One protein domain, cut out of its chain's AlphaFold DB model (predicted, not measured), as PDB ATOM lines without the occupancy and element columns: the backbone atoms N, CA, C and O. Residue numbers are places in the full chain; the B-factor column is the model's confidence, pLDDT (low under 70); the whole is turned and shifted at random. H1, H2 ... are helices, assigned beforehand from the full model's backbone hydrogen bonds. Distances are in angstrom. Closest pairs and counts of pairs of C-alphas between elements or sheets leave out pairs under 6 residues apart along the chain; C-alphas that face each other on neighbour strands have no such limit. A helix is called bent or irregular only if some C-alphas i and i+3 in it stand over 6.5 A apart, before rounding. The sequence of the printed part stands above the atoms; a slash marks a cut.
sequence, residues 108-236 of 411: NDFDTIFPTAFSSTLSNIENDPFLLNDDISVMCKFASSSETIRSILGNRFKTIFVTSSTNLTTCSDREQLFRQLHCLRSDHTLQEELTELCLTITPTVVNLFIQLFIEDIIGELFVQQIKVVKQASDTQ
ATOM      1  N   ASN A 108     185.864 137.318  97.895       79.56
ATOM      2  CA  ASN A 108     184.795 137.832  97.043       79.56
ATOM      3  C   ASN A 108     183.553 136.924  97.051       79.56
ATOM      4  O   ASN A 108     182.430 137.424  97.094       79.56
ATOM      5  N   ASP A 109     183.736 135.598  97.040       83.38
ATOM      6  CA  ASP A 109     182.608 134.659  97.105       83.38
ATOM      7  C   ASP A 109     181.888 134.784  98.451       83.38
ATOM      8  O   ASP A 109     180.662 134.854  98.491       83.38
ATOM      9  N   PHE A 110     182.646 134.889  99.550       88.50
ATOM     10  CA  PHE A 110     182.082 135.021 100.892       88.50
ATOM     11  C   PHE A 110     181.213 136.276 101.034       88.50
ATOM     12  O   PHE A 110     180.084 136.176 101.509       88.50
ATOM     13  N   ASP A 111     181.698 137.431 100.572       90.25
ATOM     14  CA  ASP A 111     180.947 138.694 100.645       90.25
ATOM     15  C   ASP A 111     179.633 138.636  99.844       90.25
ATOM     16  O   ASP A 111     178.654 139.294 100.192       90.25
ATOM     17  N   THR A 112     179.586 137.805  98.800       90.56
ATOM     18  CA  THR A 112     178.387 137.595  97.978       90.56
ATOM     19  C   THR A 112     177.421 136.589  98.620       90.56
ATOM     20  O   THR A 112     176.200 136.739  98.550       90.56
ATOM     21  N   ILE A 113     177.961 135.550  99.259       91.94
ATOM     22  CA  ILE A 113     177.208 134.434  99.839       91.94
ATOM     23  C   ILE A 113     176.618 134.788 101.208       91.94
ATOM     24  O   ILE A 113     175.452 134.479 101.473       91.94
ATOM     25  N   PHE A 114     177.406 135.430 102.074       94.25
ATOM     26  CA  PHE A 114     177.053 135.651 103.475       94.25
ATOM     27  C   PHE A 114     175.718 136.386 103.658       94.25
ATOM     28  O   PHE A 114     174.912 135.894 104.440       94.25
ATOM     29  N   PRO A 115     175.390 137.473 102.929       94.19
ATOM     30  CA  PRO A 115     174.104 138.159 103.103       94.19
ATOM     31  C   PRO A 115     172.889 137.267 102.808       94.19
ATOM     32  O   PRO A 115     171.874 137.329 103.508       94.19
ATOM     33  N   THR A 116     173.003 136.408 101.791       93.88
ATOM     34  CA  THR A 116     171.940 135.466 101.412       93.88
ATOM     35  C   THR A 116     171.792 134.375 102.464       93.88
ATOM     36  O   THR A 116     170.670 134.049 102.859       93.88
ATOM     37  N   ALA A 117     172.918 133.837 102.943       93.38
ATOM     38  CA  ALA A 117     172.913 132.831 103.993       93.38
ATOM     39  C   ALA A 117     172.343 133.394 105.299       93.38
ATOM     40  O   ALA A 117     171.433 132.812 105.875       93.38
ATOM     41  N   PHE A 118     172.794 134.586 105.690       94.88
ATOM     42  CA  PHE A 118     172.336 135.318 106.868       94.88
ATOM     43  C   PHE A 118     170.817 135.482 106.873       94.88
ATOM     44  O   PHE A 118     170.149 135.097 107.828       94.88
ATOM     45  N   SER A 119     170.259 135.989 105.771       93.56
ATOM     46  CA  SER A 119     168.815 136.218 105.647       93.56
ATOM     47  C   SER A 119     168.017 134.911 105.685       93.56
ATOM     48  O   SER A 119     166.963 134.846 106.313       93.56
ATOM     49  N   SER A 120     168.528 133.856 105.041       93.31
ATOM     50  CA  SER A 120     167.867 132.546 105.016       93.31
ATOM     51  C   SER A 120     167.882 131.887 106.399       93.31
ATOM     52  O   SER A 120     166.864 131.359 106.832       93.31
ATOM     53  N   THR A 121     168.993 131.987 107.133       93.06
ATOM     54  CA  THR A 121     169.104 131.492 108.511       93.06
ATOM     55  C   THR A 121     168.137 132.202 109.450       93.06
ATOM     56  O   THR A 121     167.414 131.532 110.180       93.06
ATOM     57  N   LEU A 122     168.057 133.536 109.404       93.44
ATOM     58  CA  LEU A 122     167.103 134.274 110.241       93.44
ATOM     59  C   LEU A 122     165.654 133.895 109.927       93.44
ATOM     60  O   LEU A 122     164.866 133.695 110.846       93.44
ATOM     61  N   SER A 123     165.326 133.719 108.644       91.56
ATOM     62  CA  SER A 123     164.011 133.228 108.232       91.56
ATOM     63  C   SER A 123     163.733 131.816 108.757       91.56
ATOM     64  O   SER A 123     162.602 131.528 109.131       91.56
ATOM     65  N   ASN A 124     164.719 130.917 108.780       89.75
ATOM     66  CA  ASN A 124     164.522 129.558 109.291       89.75
ATOM     67  C   ASN A 124     164.267 129.561 110.802       89.75
ATOM     68  O   ASN A 124     163.310 128.934 111.247       89.75
ATOM     69  N   ILE A 125     165.060 130.325 111.558       89.75
ATOM     70  CA  ILE A 125     164.918 130.463 113.014       89.75
ATOM     71  C   ILE A 125     163.569 131.102 113.371       89.75
ATOM     72  O   ILE A 125     162.885 130.625 114.270       89.75
ATOM     73  N   GLU A 126     163.149 132.150 112.652       88.06
ATOM     74  CA  GLU A 126     161.866 132.826 112.899       88.06
ATOM     75  C   GLU A 126     160.653 131.913 112.652       88.06
ATOM     76  O   GLU A 126     159.628 132.060 113.317       88.06
ATOM     77  N   ASN A 127     160.761 130.970 111.711       86.19
ATOM     78  CA  ASN A 127     159.677 130.054 111.356       86.19
ATOM     79  C   ASN A 127     159.721 128.719 112.118       86.19
ATOM     80  O   ASN A 127     158.867 127.866 111.861       86.19
ATOM     81  N   ASP A 128     160.682 128.506 113.021       83.75
ATOM     82  CA  ASP A 128     160.761 127.270 113.797       83.75
ATOM     83  C   ASP A 128     159.668 127.248 114.887       83.75
ATOM     84  O   ASP A 128     159.718 128.027 115.846       83.75
ATOM     85  N   PRO A 129     158.677 126.340 114.791       76.56
ATOM     86  CA  PRO A 129     157.569 126.274 115.739       76.56
ATOM     87  C   PRO A 129     157.986 125.789 117.134       76.56
ATOM     88  O   PRO A 129     157.162 125.834 118.046       76.56
ATOM     89  N   PHE A 130     159.213 125.293 117.314       75.00
ATOM     90  CA  PHE A 130     159.736 124.829 118.598       75.00
ATOM     91  C   PHE A 130     160.538 125.904 119.338       75.00
ATOM     92  O   PHE A 130     160.733 125.786 120.548       75.00
ATOM     93  N   LEU A 131     160.942 126.980 118.658       73.50
ATOM     94  CA  LEU A 131     161.685 128.099 119.244       73.50
ATOM     95  C   LEU A 131     160.764 129.156 119.877       73.50
ATOM     96  O   LEU A 131     161.078 130.338 119.819       73.50
ATOM     97  N   LEU A 132     159.654 128.709 120.492       55.28
ATOM     98  CA  LEU A 132     158.523 129.454 121.090       55.28
ATOM     99  C   LEU A 132     158.918 130.525 122.126       55.28
ATOM    100  O   LEU A 132     158.533 130.469 123.295       55.28
ATOM    101  N   ASN A 133     159.674 131.524 121.707       70.44
ATOM    102  CA  ASN A 133     159.980 132.707 122.472       70.44
ATOM    103  C   ASN A 133     159.818 133.908 121.542       70.44
ATOM    104  O   ASN A 133     160.602 134.088 120.606       70.44
ATOM    105  N   ASP A 134     158.798 134.724 121.809       80.12
ATOM    106  CA  ASP A 134     158.542 135.969 121.080       80.12
ATOM    107  C   ASP A 134     159.810 136.839 121.015       80.12
ATOM    108  O   ASP A 134     160.080 137.465 119.988       80.12
ATOM    109  N   ASP A 135     160.662 136.784 122.044       83.75
ATOM    110  CA  ASP A 135     161.922 137.523 122.093       83.75
ATOM    111  C   ASP A 135     162.949 137.038 121.049       83.75
ATOM    112  O   ASP A 135     163.727 137.847 120.539       83.75
ATOM    113  N   ILE A 136     162.951 135.751 120.667       84.38
ATOM    114  CA  ILE A 136     163.819 135.235 119.588       84.38
ATOM    115  C   ILE A 136     163.326 135.737 118.228       84.38
ATOM    116  O   ILE A 136     164.138 136.129 117.388       84.38
ATOM    117  N   SER A 137     162.008 135.791 118.010       84.12
ATOM    118  CA  SER A 137     161.442 136.396 116.794       84.12
ATOM    119  C   SER A 137     161.791 137.886 116.710       84.12
ATOM    120  O   SER A 137     162.200 138.373 115.652       84.12
ATOM    121  N   VAL A 138     161.712 138.613 117.832       83.81
ATOM    122  CA  VAL A 138     162.136 140.020 117.909       83.81
ATOM    123  C   VAL A 138     163.633 140.157 117.608       83.81
ATOM    124  O   VAL A 138     163.999 141.020 116.807       83.81
ATOM    125  N   MET A 139     164.489 139.282 118.152       85.69
ATOM    126  CA  MET A 139     165.918 139.237 117.812       85.69
ATOM    127  C   MET A 139     166.149 139.010 116.316       85.69
ATOM    128  O   MET A 139     166.950 139.722 115.714       85.69
ATOM    129  N   CYS A 140     165.439 138.065 115.693       84.06
ATOM    130  CA  CYS A 140     165.587 137.778 114.263       84.06
ATOM    131  C   CYS A 140     165.190 138.981 113.401       84.06
ATOM    132  O   CYS A 140     165.904 139.333 112.458       84.06
ATOM    133  N   LYS A 141     164.098 139.668 113.751       85.75
ATOM    134  CA  LYS A 141     163.664 140.899 113.069       85.75
ATOM    135  C   LYS A 141     164.679 142.022 113.239       85.75
ATOM    136  O   LYS A 141     165.046 142.671 112.258       85.75
ATOM    137  N   PHE A 142     165.180 142.215 114.459       85.38
ATOM    138  CA  PHE A 142     166.205 143.213 114.742       85.38
ATOM    139  C   PHE A 142     167.485 142.935 113.945       85.38
ATOM    140  O   PHE A 142     167.937 143.801 113.197       85.38
ATOM    141  N   ALA A 143     168.003 141.707 114.004       83.69
ATOM    142  CA  ALA A 143     169.181 141.272 113.258       83.69
ATOM    143  C   ALA A 143     169.000 141.396 111.735       83.69
ATOM    144  O   ALA A 143     169.927 141.813 111.043       83.69
ATOM    145  N   SER A 144     167.805 141.109 111.208       82.31
ATOM    146  CA  SER A 144     167.494 141.265 109.777       82.31
ATOM    147  C   SER A 144     167.583 142.725 109.327       82.31
ATOM    148  O   SER A 144     168.076 143.012 108.233       82.31
ATOM    149  N   SER A 145     167.137 143.646 110.184       84.81
ATOM    150  CA  SER A 145     167.132 145.089 109.921       84.81
ATOM    151  C   SER A 145     168.453 145.802 110.248       84.81
ATOM    152  O   SER A 145     168.675 146.919 109.784       84.81
ATOM    153  N   SER A 146     169.334 145.172 111.029       89.69
ATOM    154  CA  SER A 146     170.555 145.787 111.552       89.69
ATOM    155  C   SER A 146     171.778 145.458 110.696       89.69
ATOM    156  O   SER A 146     172.350 144.368 110.774       89.69
ATOM    157  N   GLU A 147     172.238 146.442 109.918       91.38
ATOM    158  CA  GLU A 147     173.496 146.334 109.166       91.38
ATOM    159  C   GLU A 147     174.699 146.132 110.098       91.38
ATOM    160  O   GLU A 147     175.641 145.416 109.767       91.38
ATOM    161  N   THR A 148     174.650 146.713 111.299       90.75
ATOM    162  CA  THR A 148     175.710 146.590 112.303       90.75
ATOM    163  C   THR A 148     175.879 145.145 112.761       90.75
ATOM    164  O   THR A 148     176.997 144.634 112.734       90.75
ATOM    165  N   ILE A 149     174.785 144.455 113.110       89.12
ATOM    166  CA  ILE A 149     174.834 143.038 113.510       89.12
ATOM    167  C   ILE A 149     175.373 142.184 112.363       89.12
ATOM    168  O   ILE A 149     176.255 141.346 112.569       89.12
ATOM    169  N   ARG A 150     174.880 142.427 111.143       92.12
ATOM    170  CA  ARG A 150     175.345 141.715 109.951       92.12
ATOM    171  C   ARG A 150     176.841 141.919 109.720       92.12
ATOM    172  O   ARG A 150     177.531 140.955 109.410       92.12
ATOM    173  N   SER A 151     177.345 143.138 109.901       93.31
ATOM    174  CA  SER A 151     178.766 143.470 109.761       93.31
ATOM    175  C   SER A 151     179.627 142.797 110.834       93.31
ATOM    176  O   SER A 151     180.637 142.174 110.501       93.31
ATOM    177  N   ILE A 152     179.216 142.846 112.107       92.75
ATOM    178  CA  ILE A 152     179.928 142.200 113.224       92.75
ATOM    179  C   ILE A 152     180.076 140.701 112.958       92.75
ATOM    180  O   ILE A 152     181.192 140.174 112.920       92.75
ATOM    181  N   LEU A 153     178.955 140.019 112.703       92.69
ATOM    182  CA  LEU A 153     178.956 138.585 112.428       92.69
ATOM    183  C   LEU A 153     179.706 138.286 111.124       92.69
ATOM    184  O   LEU A 153     180.585 137.428 111.107       92.69
ATOM    185  N   GLY A 154     179.448 139.044 110.059       92.56
ATOM    186  CA  GLY A 154     180.109 138.892 108.765       92.56
ATOM    187  C   GLY A 154     181.630 138.944 108.863       92.56
ATOM    188  O   GLY A 154     182.300 138.069 108.323       92.56
ATOM    189  N   ASN A 155     182.193 139.888 109.619       93.44
ATOM    190  CA  ASN A 155     183.642 140.007 109.804       93.44
ATOM    191  C   ASN A 155     184.243 138.812 110.560       93.44
ATOM    192  O   ASN A 155     185.313 138.311 110.191       93.44
ATOM    193  N   ARG A 156     183.551 138.312 111.595       93.62
ATOM    194  CA  ARG A 156     183.987 137.126 112.353       93.62
ATOM    195  C   ARG A 156     183.949 135.879 111.473       93.62
ATOM    196  O   ARG A 156     184.945 135.161 111.385       93.62
ATOM    197  N   PHE A 157     182.852 135.666 110.748       91.69
ATOM    198  CA  PHE A 157     182.725 134.545 109.818       91.69
ATOM    199  C   PHE A 157     183.720 134.647 108.656       91.69
ATOM    200  O   PHE A 157     184.361 133.655 108.324       91.69
ATOM    201  N   LYS A 158     183.955 135.836 108.095       91.12
ATOM    202  CA  LYS A 158     184.975 136.048 107.058       91.12
ATOM    203  C   LYS A 158     186.366 135.656 107.550       91.12
ATOM    204  O   LYS A 158     187.112 134.996 106.832       91.12
ATOM    205  N   THR A 159     186.700 135.984 108.795       90.56
ATOM    206  CA  THR A 159     187.974 135.573 109.408       90.56
ATOM    207  C   THR A 159     188.092 134.045 109.504       90.56
ATOM    208  O   THR A 159     189.136 133.472 109.180       90.56
ATOM    209  N   ILE A 160     187.011 133.366 109.896       88.88
ATOM    210  CA  ILE A 160     186.967 131.902 110.007       88.88
ATOM    211  C   ILE A 160     187.060 131.237 108.624       88.88
ATOM    212  O   ILE A 160     187.889 130.360 108.420       88.88
ATOM    213  N   PHE A 161     186.253 131.670 107.656       83.88
ATOM    214  CA  PHE A 161     186.107 130.976 106.372       83.88
ATOM    215  C   PHE A 161     187.123 131.401 105.304       83.88
ATOM    216  O   PHE A 161     187.454 130.598 104.435       83.88
ATOM    217  N   VAL A 162     187.629 132.637 105.350       82.69
ATOM    218  CA  VAL A 162     188.540 133.185 104.330       82.69
ATOM    219  C   VAL A 162     189.964 133.276 104.867       82.69
ATOM    220  O   VAL A 162     190.893 132.740 104.268       82.69
ATOM    221  N   THR A 163     190.163 133.942 106.008       73.31
ATOM    222  CA  THR A 163     191.513 134.226 106.525       73.31
ATOM    223  C   THR A 163     192.188 132.984 107.098       73.31
ATOM    224  O   THR A 163     193.396 132.805 106.932       73.31
ATOM    225  N   SER A 164     191.420 132.081 107.713       65.44
ATOM    226  CA  SER A 164     191.974 130.873 108.342       65.44
ATOM    227  C   SER A 164     192.442 129.804 107.342       65.44
ATOM    228  O   SER A 164     193.003 128.800 107.766       65.44
ATOM    229  N   SER A 165     192.289 130.036 106.028       57.97
ATOM    230  CA  SER A 165     192.882 129.230 104.943       57.97
ATOM    231  C   SER A 165     192.602 127.721 105.009       57.97
ATOM    232  O   SER A 165     193.356 126.931 104.441       57.97
ATOM    233  N   THR A 166     191.531 127.293 105.678       59.28
ATOM    234  CA  THR A 166     191.147 125.884 105.737       59.28
ATOM    235  C   THR A 166     190.521 125.502 104.403       59.28
ATOM    236  O   THR A 166     189.341 125.722 104.139       59.28
ATOM    237  N   ASN A 167     191.328 124.923 103.515       65.56
ATOM    238  CA  ASN A 167     190.788 124.138 102.414       65.56
ATOM    239  C   ASN A 167     189.984 123.025 103.080       65.56
ATOM    240  O   ASN A 167     190.578 122.183 103.729       65.56
ATOM    241  N   LEU A 168     188.651 123.013 103.003       68.75
ATOM    242  CA  LEU A 168     187.797 122.073 103.762       68.75
ATOM    243  C   LEU A 168     187.855 120.626 103.218       68.75
ATOM    244  O   LEU A 168     186.874 119.871 103.218       68.75
ATOM    245  N   THR A 169     189.023 120.258 102.703       64.56
ATOM    246  CA  THR A 169     189.353 119.043 101.982       64.56
ATOM    247  C   THR A 169     189.715 117.914 102.933       64.56
ATOM    248  O   THR A 169     189.343 116.777 102.646       64.56
ATOM    249  N   THR A 170     190.374 118.194 104.064       68.44
ATOM    250  CA  THR A 170     190.763 117.154 105.031       68.44
ATOM    251  C   THR A 170     189.858 117.114 106.266       68.44
ATOM    252  O   THR A 170     189.101 118.043 106.546       68.44
ATOM    253  N   CYS A 171     189.927 116.013 107.024       70.19
ATOM    254  CA  CYS A 171     189.255 115.899 108.324       70.19
ATOM    255  C   CYS A 171     189.779 116.948 109.317       70.19
ATOM    256  O   CYS A 171     188.987 117.600 109.992       70.19
ATOM    257  N   SER A 172     191.097 117.175 109.325       75.12
ATOM    258  CA  SER A 172     191.748 118.166 110.187       75.12
ATOM    259  C   SER A 172     191.233 119.583 109.923       75.12
ATOM    260  O   SER A 172     190.984 120.332 110.863       75.12
ATOM    261  N   ASP A 173     191.022 119.946 108.655       75.19
ATOM    262  CA  ASP A 173     190.511 121.273 108.286       75.19
ATOM    263  C   ASP A 173     189.081 121.489 108.795       75.19
ATOM    264  O   ASP A 173     188.724 122.571 109.263       75.19
ATOM    265  N   ARG A 174     188.257 120.437 108.738       78.69
ATOM    266  CA  ARG A 174     186.882 120.462 109.249       78.69
ATOM    267  C   ARG A 174     186.862 120.567 110.766       78.69
ATOM    268  O   ARG A 174     186.111 121.374 111.300       78.69
ATOM    269  N   GLU A 175     187.696 119.797 111.460       79.25
ATOM    270  CA  GLU A 175     187.839 119.886 112.917       79.25
ATOM    271  C   GLU A 175     188.300 121.278 113.355       79.25
ATOM    272  O   GLU A 175     187.754 121.838 114.307       79.25
ATOM    273  N   GLN A 176     189.252 121.876 112.634       83.44
ATOM    274  CA  GLN A 176     189.692 123.245 112.892       83.44
ATOM    275  C   GLN A 176     188.555 124.253 112.691       83.44
ATOM    276  O   GLN A 176     188.359 125.111 113.554       83.44
ATOM    277  N   LEU A 177     187.780 124.128 111.607       85.31
ATOM    278  CA  LEU A 177     186.599 124.959 111.371       85.31
ATOM    279  C   LEU A 177     185.598 124.834 112.533       85.31
ATOM    280  O   LEU A 177     185.194 125.843 113.109       85.31
ATOM    281  N   PHE A 178     185.242 123.610 112.932       85.38
ATOM    282  CA  PHE A 178     184.324 123.380 114.052       85.38
ATOM    283  C   PHE A 178     184.856 123.942 115.368       85.38
ATOM    284  O   PHE A 178     184.094 124.529 116.134       85.38
ATOM    285  N   ARG A 179     186.164 123.834 115.620       88.75
ATOM    286  CA  ARG A 179     186.795 124.426 116.801       88.75
ATOM    287  C   ARG A 179     186.675 125.948 116.803       88.75
ATOM    288  O   ARG A 179     186.331 126.519 117.832       88.75
ATOM    289  N   GLN A 180     186.926 126.603 115.672       90.81
ATOM    290  CA  GLN A 180     186.799 128.058 115.554       90.81
ATOM    291  C   GLN A 180     185.349 128.523 115.731       90.81
ATOM    292  O   GLN A 180     185.100 129.501 116.433       90.81
ATOM    293  N   LEU A 181     184.390 127.793 115.163       89.06
ATOM    294  CA  LEU A 181     182.963 128.067 115.333       89.06
ATOM    295  C   LEU A 181     182.516 127.864 116.783       89.06
ATOM    296  O   LEU A 181     181.765 128.677 117.314       89.06
ATOM    297  N   HIS A 182     183.019 126.827 117.455       88.06
ATOM    298  CA  HIS A 182     182.774 126.620 118.879       88.06
ATOM    299  C   HIS A 182     183.357 127.763 119.724       88.06
ATOM    300  O   HIS A 182     182.705 128.234 120.650       88.06
ATOM    301  N   CYS A 183     184.561 128.247 119.402       91.62
ATOM    302  CA  CYS A 183     185.120 129.432 120.055       91.62
ATOM    303  C   CYS A 183     184.236 130.669 119.844       91.62
ATOM    304  O   CYS A 183     184.017 131.400 120.801       91.62
ATOM    305  N   LEU A 184     183.685 130.863 118.640       91.44
ATOM    306  CA  LEU A 184     182.777 131.976 118.348       91.44
ATOM    307  C   LEU A 184     181.460 131.884 119.139       91.44
ATOM    308  O   LEU A 184     180.978 132.898 119.631       91.44
ATOM    309  N   ARG A 185     180.899 130.677 119.317       87.94
ATOM    310  CA  ARG A 185     179.691 130.453 120.146       87.94
ATOM    311  C   ARG A 185     179.890 130.895 121.597       87.94
ATOM    312  O   ARG A 185     178.946 131.370 122.225       87.94
ATOM    313  N   SER A 186     181.105 130.731 122.110       87.94
ATOM    314  CA  SER A 186     181.473 131.064 123.489       87.94
ATOM    315  C   SER A 186     182.224 132.395 123.615       87.94
ATOM    316  O   SER A 186     182.811 132.655 124.663       87.94
ATOM    317  N   ASP A 187     182.250 133.227 122.569       92.69
ATOM    318  CA  ASP A 187     182.953 134.509 122.592       92.69
ATOM    319  C   ASP A 187     182.161 135.541 123.404       92.69
ATOM    320  O   ASP A 187     181.153 136.081 122.946       92.69
ATOM    321  N   HIS A 188     182.638 135.830 124.614       91.62
ATOM    322  CA  HIS A 188     182.030 136.821 125.502       91.62
ATOM    323  C   HIS A 188     181.986 138.222 124.888       91.62
ATOM    324  O   HIS A 188     181.008 138.931 125.090       91.62
ATOM    325  N   THR A 189     182.980 138.592 124.077       94.00
ATOM    326  CA  THR A 189     183.024 139.912 123.431       94.00
ATOM    327  C   THR A 189     181.862 140.067 122.460       94.00
ATOM    328  O   THR A 189     181.166 141.076 122.465       94.00
ATOM    329  N   LEU A 190     181.605 139.031 121.655       91.44
ATOM    330  CA  LEU A 190     180.481 139.020 120.720       91.44
ATOM    331  C   LEU A 190     179.136 139.089 121.457       91.44
ATOM    332  O   LEU A 190     178.222 139.783 121.015       91.44
ATOM    333  N   GLN A 191     179.010 138.360 122.567       90.44
ATOM    334  CA  GLN A 191     177.796 138.361 123.382       90.44
ATOM    335  C   GLN A 191     177.530 139.743 123.991       90.44
ATOM    336  O   GLN A 191     176.395 140.216 123.942       90.44
ATOM    337  N   GLU A 192     178.562 140.404 124.520       90.25
ATOM    338  CA  GLU A 192     178.483 141.763 125.064       90.25
ATOM    339  C   GLU A 192     178.119 142.780 123.975       90.25
ATOM    340  O   GLU A 192     177.125 143.486 124.128       90.25
ATOM    341  N   GLU A 193     178.826 142.779 122.837       91.00
ATOM    342  CA  GLU A 193     178.548 143.665 121.694       91.00
ATOM    343  C   GLU A 193     177.091 143.538 121.212       91.00
ATOM    344  O   GLU A 193     176.402 144.536 120.989       91.00
ATOM    345  N   LEU A 194     176.587 142.308 121.065       88.25
ATOM    346  CA  LEU A 194     175.211 142.079 120.622       88.25
ATOM    347  C   LEU A 194     174.183 142.438 121.699       88.25
ATOM    348  O   LEU A 194     173.110 142.938 121.361       88.25
ATOM    349  N   THR A 195     174.502 142.233 122.976       87.75
ATOM    350  CA  THR A 195     173.631 142.624 124.094       87.75
ATOM    351  C   THR A 195     173.512 144.144 124.194       87.75
ATOM    352  O   THR A 195     172.405 144.655 124.340       87.75
ATOM    353  N   GLU A 196     174.616 144.881 124.043       88.38
ATOM    354  CA  GLU A 196     174.613 146.350 124.029       88.38
ATOM    355  C   GLU A 196     173.794 146.916 122.864       88.38
ATOM    356  O   GLU A 196     173.091 147.916 123.020       88.38
ATOM    357  N   LEU A 197     173.834 146.262 121.701       86.00
ATOM    358  CA  LEU A 197     173.009 146.643 120.553       86.00
ATOM    359  C   LEU A 197     171.523 146.327 120.768       86.00
ATOM    360  O   LEU A 197     170.663 147.029 120.234       86.00
ATOM    361  N   CYS A 198     171.215 145.293 121.551       82.12
ATOM    362  CA  CYS A 198     169.862 144.810 121.808       82.12
ATOM    363  C   CYS A 198     169.362 145.246 123.194       82.12
ATOM    364  O   CYS A 198     168.913 144.413 123.977       82.12
ATOM    365  N   LEU A 199     169.394 146.555 123.486       78.38
ATOM    366  CA  LEU A 199     169.032 147.147 124.792       78.38
ATOM    367  C   LEU A 199     167.672 146.697 125.363       78.38
ATOM    368  O   LEU A 199     167.429 146.821 126.562       78.38
ATOM    369  N   THR A 200     166.763 146.216 124.514       79.62
ATOM    370  CA  THR A 200     165.415 145.770 124.888       79.62
ATOM    371  C   THR A 200     165.312 144.272 125.176       79.62
ATOM    372  O   THR A 200     164.231 143.808 125.523       79.62
ATOM    373  N   ILE A 201     166.388 143.501 124.994       83.31
ATOM    374  CA  ILE A 201     166.364 142.035 124.996       83.31
ATOM    375  C   ILE A 201     167.320 141.517 126.065       83.31
ATOM    376  O   ILE A 201     168.409 142.047 126.275       83.31
ATOM    377  N   THR A 202     166.896 140.481 126.788       87.19
ATOM    378  CA  THR A 202     167.706 139.945 127.883       87.19
ATOM    379  C   THR A 202     168.984 139.273 127.353       87.19
ATOM    380  O   THR A 202     168.940 138.614 126.309       87.19
ATOM    381  N   PRO A 203     170.112 139.340 128.089       87.69
ATOM    382  CA  PRO A 203     171.361 138.687 127.681       87.69
ATOM    383  C   PRO A 203     171.201 137.180 127.428       87.69
ATOM    384  O   PRO A 203     171.837 136.606 126.548       87.69
ATOM    385  N   THR A 204     170.309 136.523 128.174       89.31
ATOM    386  CA  THR A 204     170.000 135.098 127.999       89.31
ATOM    387  C   THR A 204     169.408 134.802 126.622       89.31
ATOM    388  O   THR A 204     169.803 133.821 125.993       89.31
ATOM    389  N   VAL A 205     168.500 135.652 126.130       87.75
ATOM    390  CA  VAL A 205     167.909 135.501 124.793       87.75
ATOM    391  C   VAL A 205     168.947 135.780 123.710       87.75
ATOM    392  O   VAL A 205     169.020 135.022 122.746       87.75
ATOM    393  N   VAL A 206     169.788 136.805 123.882       87.94
ATOM    394  CA  VAL A 206     170.887 137.104 122.947       87.94
ATOM    395  C   VAL A 206     171.833 135.907 122.823       87.94
ATOM    396  O   VAL A 206     172.143 135.475 121.714       87.94
ATOM    397  N   ASN A 207     172.227 135.305 123.947       88.12
ATOM    398  CA  ASN A 207     173.086 134.121 123.957       88.12
ATOM    399  C   ASN A 207     172.443 132.919 123.260       88.12
ATOM    400  O   ASN A 207     173.104 132.241 122.472       88.12
ATOM    401  N   LEU A 208     171.160 132.661 123.522       89.50
ATOM    402  CA  LEU A 208     170.424 131.585 122.860       89.50
ATOM    403  C   LEU A 208     170.329 131.823 121.347       89.50
ATOM    404  O   LEU A 208     170.607 130.916 120.565       89.50
ATOM    405  N   PHE A 209     170.019 133.054 120.934       90.81
ATOM    406  CA  PHE A 209     170.006 133.452 119.530       90.81
ATOM    407  C   PHE A 209     171.363 133.211 118.858       90.81
ATOM    408  O   PHE A 209     171.403 132.602 117.795       90.81
ATOM    409  N   ILE A 210     172.477 133.624 119.476       89.12
ATOM    410  CA  ILE A 210     173.826 133.414 118.926       89.12
ATOM    411  C   ILE A 210     174.108 131.922 118.720       89.12
ATOM    412  O   ILE A 210     174.658 131.538 117.688       89.12
ATOM    413  N   GLN A 211     173.728 131.076 119.681       89.75
ATOM    414  CA  GLN A 211     173.937 129.633 119.574       89.75
ATOM    415  C   GLN A 211     173.168 129.028 118.397       89.75
ATOM    416  O   GLN A 211     173.774 128.302 117.613       89.75
ATOM    417  N   LEU A 212     171.882 129.362 118.262       89.62
ATOM    418  CA  LEU A 212     171.027 128.895 117.165       89.62
ATOM    419  C   LEU A 212     171.519 129.425 115.816       89.62
ATOM    420  O   LEU A 212     171.707 128.669 114.868       89.62
ATOM    421  N   PHE A 213     171.813 130.723 115.754       91.94
ATOM    422  CA  PHE A 213     172.289 131.379 114.546       91.94
ATOM    423  C   PHE A 213     173.592 130.763 114.037       91.94
ATOM    424  O   PHE A 213     173.687 130.442 112.855       91.94
ATOM    425  N   ILE A 214     174.594 130.585 114.908       91.06
ATOM    426  CA  ILE A 214     175.881 130.009 114.499       91.06
ATOM    427  C   ILE A 214     175.707 128.562 114.033       91.06
ATOM    428  O   ILE A 214     176.396 128.152 113.105       91.06
ATOM    429  N   GLU A 215     174.813 127.793 114.648       88.00
ATOM    430  CA  GLU A 215     174.552 126.408 114.256       88.00
ATOM    431  C   GLU A 215     173.961 126.312 112.841       88.00
ATOM    432  O   GLU A 215     174.478 125.569 112.001       88.00
ATOM    433  N   ASP A 216     172.970 127.148 112.538       88.44
ATOM    434  CA  ASP A 216     172.239 127.099 111.271       88.44
ATOM    435  C   ASP A 216     172.972 127.789 110.112       88.44
ATOM    436  O   ASP A 216     172.938 127.318 108.967       88.44
ATOM    437  N   ILE A 217     173.669 128.901 110.375       92.06
ATOM    438  CA  ILE A 217     174.339 129.691 109.328       92.06
ATOM    439  C   ILE A 217     175.435 128.901 108.618       92.06
ATOM    440  O   ILE A 217     175.683 129.119 107.435       92.06
ATOM    441  N   ILE A 218     176.075 127.948 109.300       87.00
ATOM    442  CA  ILE A 218     177.117 127.106 108.706       87.00
ATOM    443  C   ILE A 218     176.532 126.279 107.561       87.00
ATOM    444  O   ILE A 218     177.086 126.267 106.459       87.00
ATOM    445  N   GLY A 219     175.409 125.601 107.815       83.81
ATOM    446  CA  GLY A 219     174.735 124.781 106.812       83.81
ATOM    447  C   GLY A 219     174.345 125.611 105.595       83.81
ATOM    448  O   GLY A 219     174.620 125.223 104.457       83.81
ATOM    449  N   GLU A 220     173.798 126.800 105.831       88.81
ATOM    450  CA  GLU A 220     173.381 127.686 104.754       88.81
ATOM    451  C   GLU A 220     174.572 128.262 103.966       88.81
ATOM    452  O   GLU A 220     174.535 128.297 102.735       88.81
ATOM    453  N   LEU A 221     175.674 128.630 104.630       86.56
ATOM    454  CA  LEU A 221     176.908 129.055 103.958       86.56
ATOM    455  C   LEU A 221     177.427 127.976 103.002       86.56
ATOM    456  O   LEU A 221     177.805 128.286 101.870       86.56
ATOM    457  N   PHE A 222     177.392 126.705 103.410       83.12
ATOM    458  CA  PHE A 222     177.746 125.597 102.525       83.12
ATOM    459  C   PHE A 222     176.771 125.447 101.361       83.12
ATOM    460  O   PHE A 222     177.212 125.303 100.222       83.12
ATOM    461  N   VAL A 223     175.461 125.519 101.604       83.25
ATOM    462  CA  VAL A 223     174.444 125.453 100.541       83.25
ATOM    463  C   VAL A 223     174.674 126.540  99.490       83.25
ATOM    464  O   VAL A 223     174.628 126.267  98.288       83.25
ATOM    465  N   GLN A 224     174.958 127.767  99.917       86.25
ATOM    466  CA  GLN A 224     175.210 128.885  99.015       86.25
ATOM    467  C   GLN A 224     176.551 128.749  98.282       86.25
ATOM    468  O   GLN A 224     176.603 128.958  97.069       86.25
ATOM    469  N   GLN A 225     177.611 128.288  98.954       82.12
ATOM    470  CA  GLN A 225     178.884 127.971  98.298       82.12
ATOM    471  C   GLN A 225     178.706 126.903  97.215       82.12
ATOM    472  O   GLN A 225     179.253 127.032  96.121       82.12
ATOM    473  N   ILE A 226     177.893 125.875  97.471       78.25
ATOM    474  CA  ILE A 226     177.564 124.846  96.478       78.25
ATOM    475  C   ILE A 226     176.858 125.466  95.275       78.25
ATOM    476  O   ILE A 226     177.193 125.127  94.141       78.25
ATOM    477  N   LYS A 227     175.910 126.387  95.488       82.50
ATOM    478  CA  LYS A 227     175.230 127.094  94.391       82.50
ATOM    479  C   LYS A 227     176.218 127.903  93.550       82.50
ATOM    480  O   LYS A 227     176.162 127.804  92.329       82.50
ATOM    481  N   VAL A 228     177.147 128.630  94.175       82.19
ATOM    482  CA  VAL A 228     178.180 129.406  93.467       82.19
ATOM    483  C   VAL A 228     179.129 128.493  92.691       82.19
ATOM    484  O   VAL A 228     179.358 128.707  91.501       82.19
ATOM    485  N   VAL A 229     179.628 127.421  93.313       75.06
ATOM    486  CA  VAL A 229     180.488 126.428  92.645       75.06
ATOM    487  C   VAL A 229     179.751 125.768  91.480       75.06
ATOM    488  O   VAL A 229     180.328 125.592  90.406       75.06
ATOM    489  N   LYS A 230     178.466 125.451  91.656       74.06
ATOM    490  CA  LYS A 230     177.622 124.893  90.602       74.06
ATOM    491  C   LYS A 230     177.442 125.879  89.452       74.06
ATOM    492  O   LYS A 230     177.675 125.490  88.319       74.06
ATOM    493  N   GLN A 231     177.133 127.147  89.719       78.44
ATOM    494  CA  GLN A 231     177.023 128.188  88.687       78.44
ATOM    495  C   GLN A 231     178.348 128.414  87.944       78.44
ATOM    496  O   GLN A 231     178.365 128.555  86.720       78.44
ATOM    497  N   ALA A 232     179.475 128.401  88.658       71.94
ATOM    498  CA  ALA A 232     180.799 128.497  88.051       71.94
ATOM    499  C   ALA A 232     181.104 127.277  87.164       71.94
ATOM    500  O   ALA A 232     181.618 127.437  86.056       71.94
ATOM    501  N   SER A 233     180.742 126.072  87.617       64.75
ATOM    502  CA  SER A 233     180.828 124.839  86.825       64.75
ATOM    503  C   SER A 233     179.900 124.884  85.605       64.75
ATOM    504  O   SER A 233     180.318 124.537  84.503       64.75
ATOM    505  N   ASP A 234     178.683 125.412  85.760       65.81
ATOM    506  CA  ASP A 234     177.708 125.621  84.687       65.81
ATOM    507  C   ASP A 234     178.182 126.667  83.662       65.81
ATOM    508  O   ASP A 234     177.888 126.561  82.476       65.81
ATOM    509  N   THR A 235     179.006 127.629  84.075       65.88
ATOM    510  CA  THR A 235     179.621 128.607  83.161       65.88
ATOM    511  C   THR A 235     180.842 128.017  82.438       65.88
ATOM    512  O   THR A 235     181.025 128.221  81.234       65.88
ATOM    513  N   GLN A 236     181.658 127.208  83.130       58.19
ATOM    514  CA  GLN A 236     182.755 126.425  82.525       58.19
ATOM    515  C   GLN A 236     182.259 125.275  81.631       58.19
ATOM    516  O   GLN A 236     183.014 124.742  80.817       58.19
TER     517      GLN A 236
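This is residues 108 to 236 of the 411 residues of an uncharacterized protein of Mytilus galloprovincialis (UniProt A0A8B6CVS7). Long helix H6 is the spine; the helical hairpin H1-H2 packs on it, as does H4 of the helical hairpin H3-H4, H5 crosses near its first end, and residues 230 to 236 stick out. The printed part has 129 residues with six named helices, H1 to H6 in order, and no named strand: all helix. It is compact, with a radius of gyration of the C-alphas of 15.2 A, and spans 49 by 27 by 27 A.

Find C-alpha 108 at (184.795, 137.832, 97.043); from there H1 runs 28.3 A to residue 126, only just irregular, with C-alphas 112 and 115 6.7 A apart. Next come H2, residues 134 to 145, H3, 147 to 163, H4, 171 to 185, and H5, 188 to 197. H6 runs 48.2 A from residue 203 to C-alpha 236 at (182.755, 126.425, 82.525).

Start at the hub, H6: its residues 212 to 228 alone touch H1, closest at the C-alphas of Ala 117 and Glu 220, 5.2 A. Every O i to N i+4 pair is within hydrogen-bond range in H2, H3, H4 and H5, against 13 of 15 in H1 and 28 of 30 in H6.

The printed part has no cut and no long link; look for pLDDT under 70 at residues 132, 164 to 170 and 233 to 236.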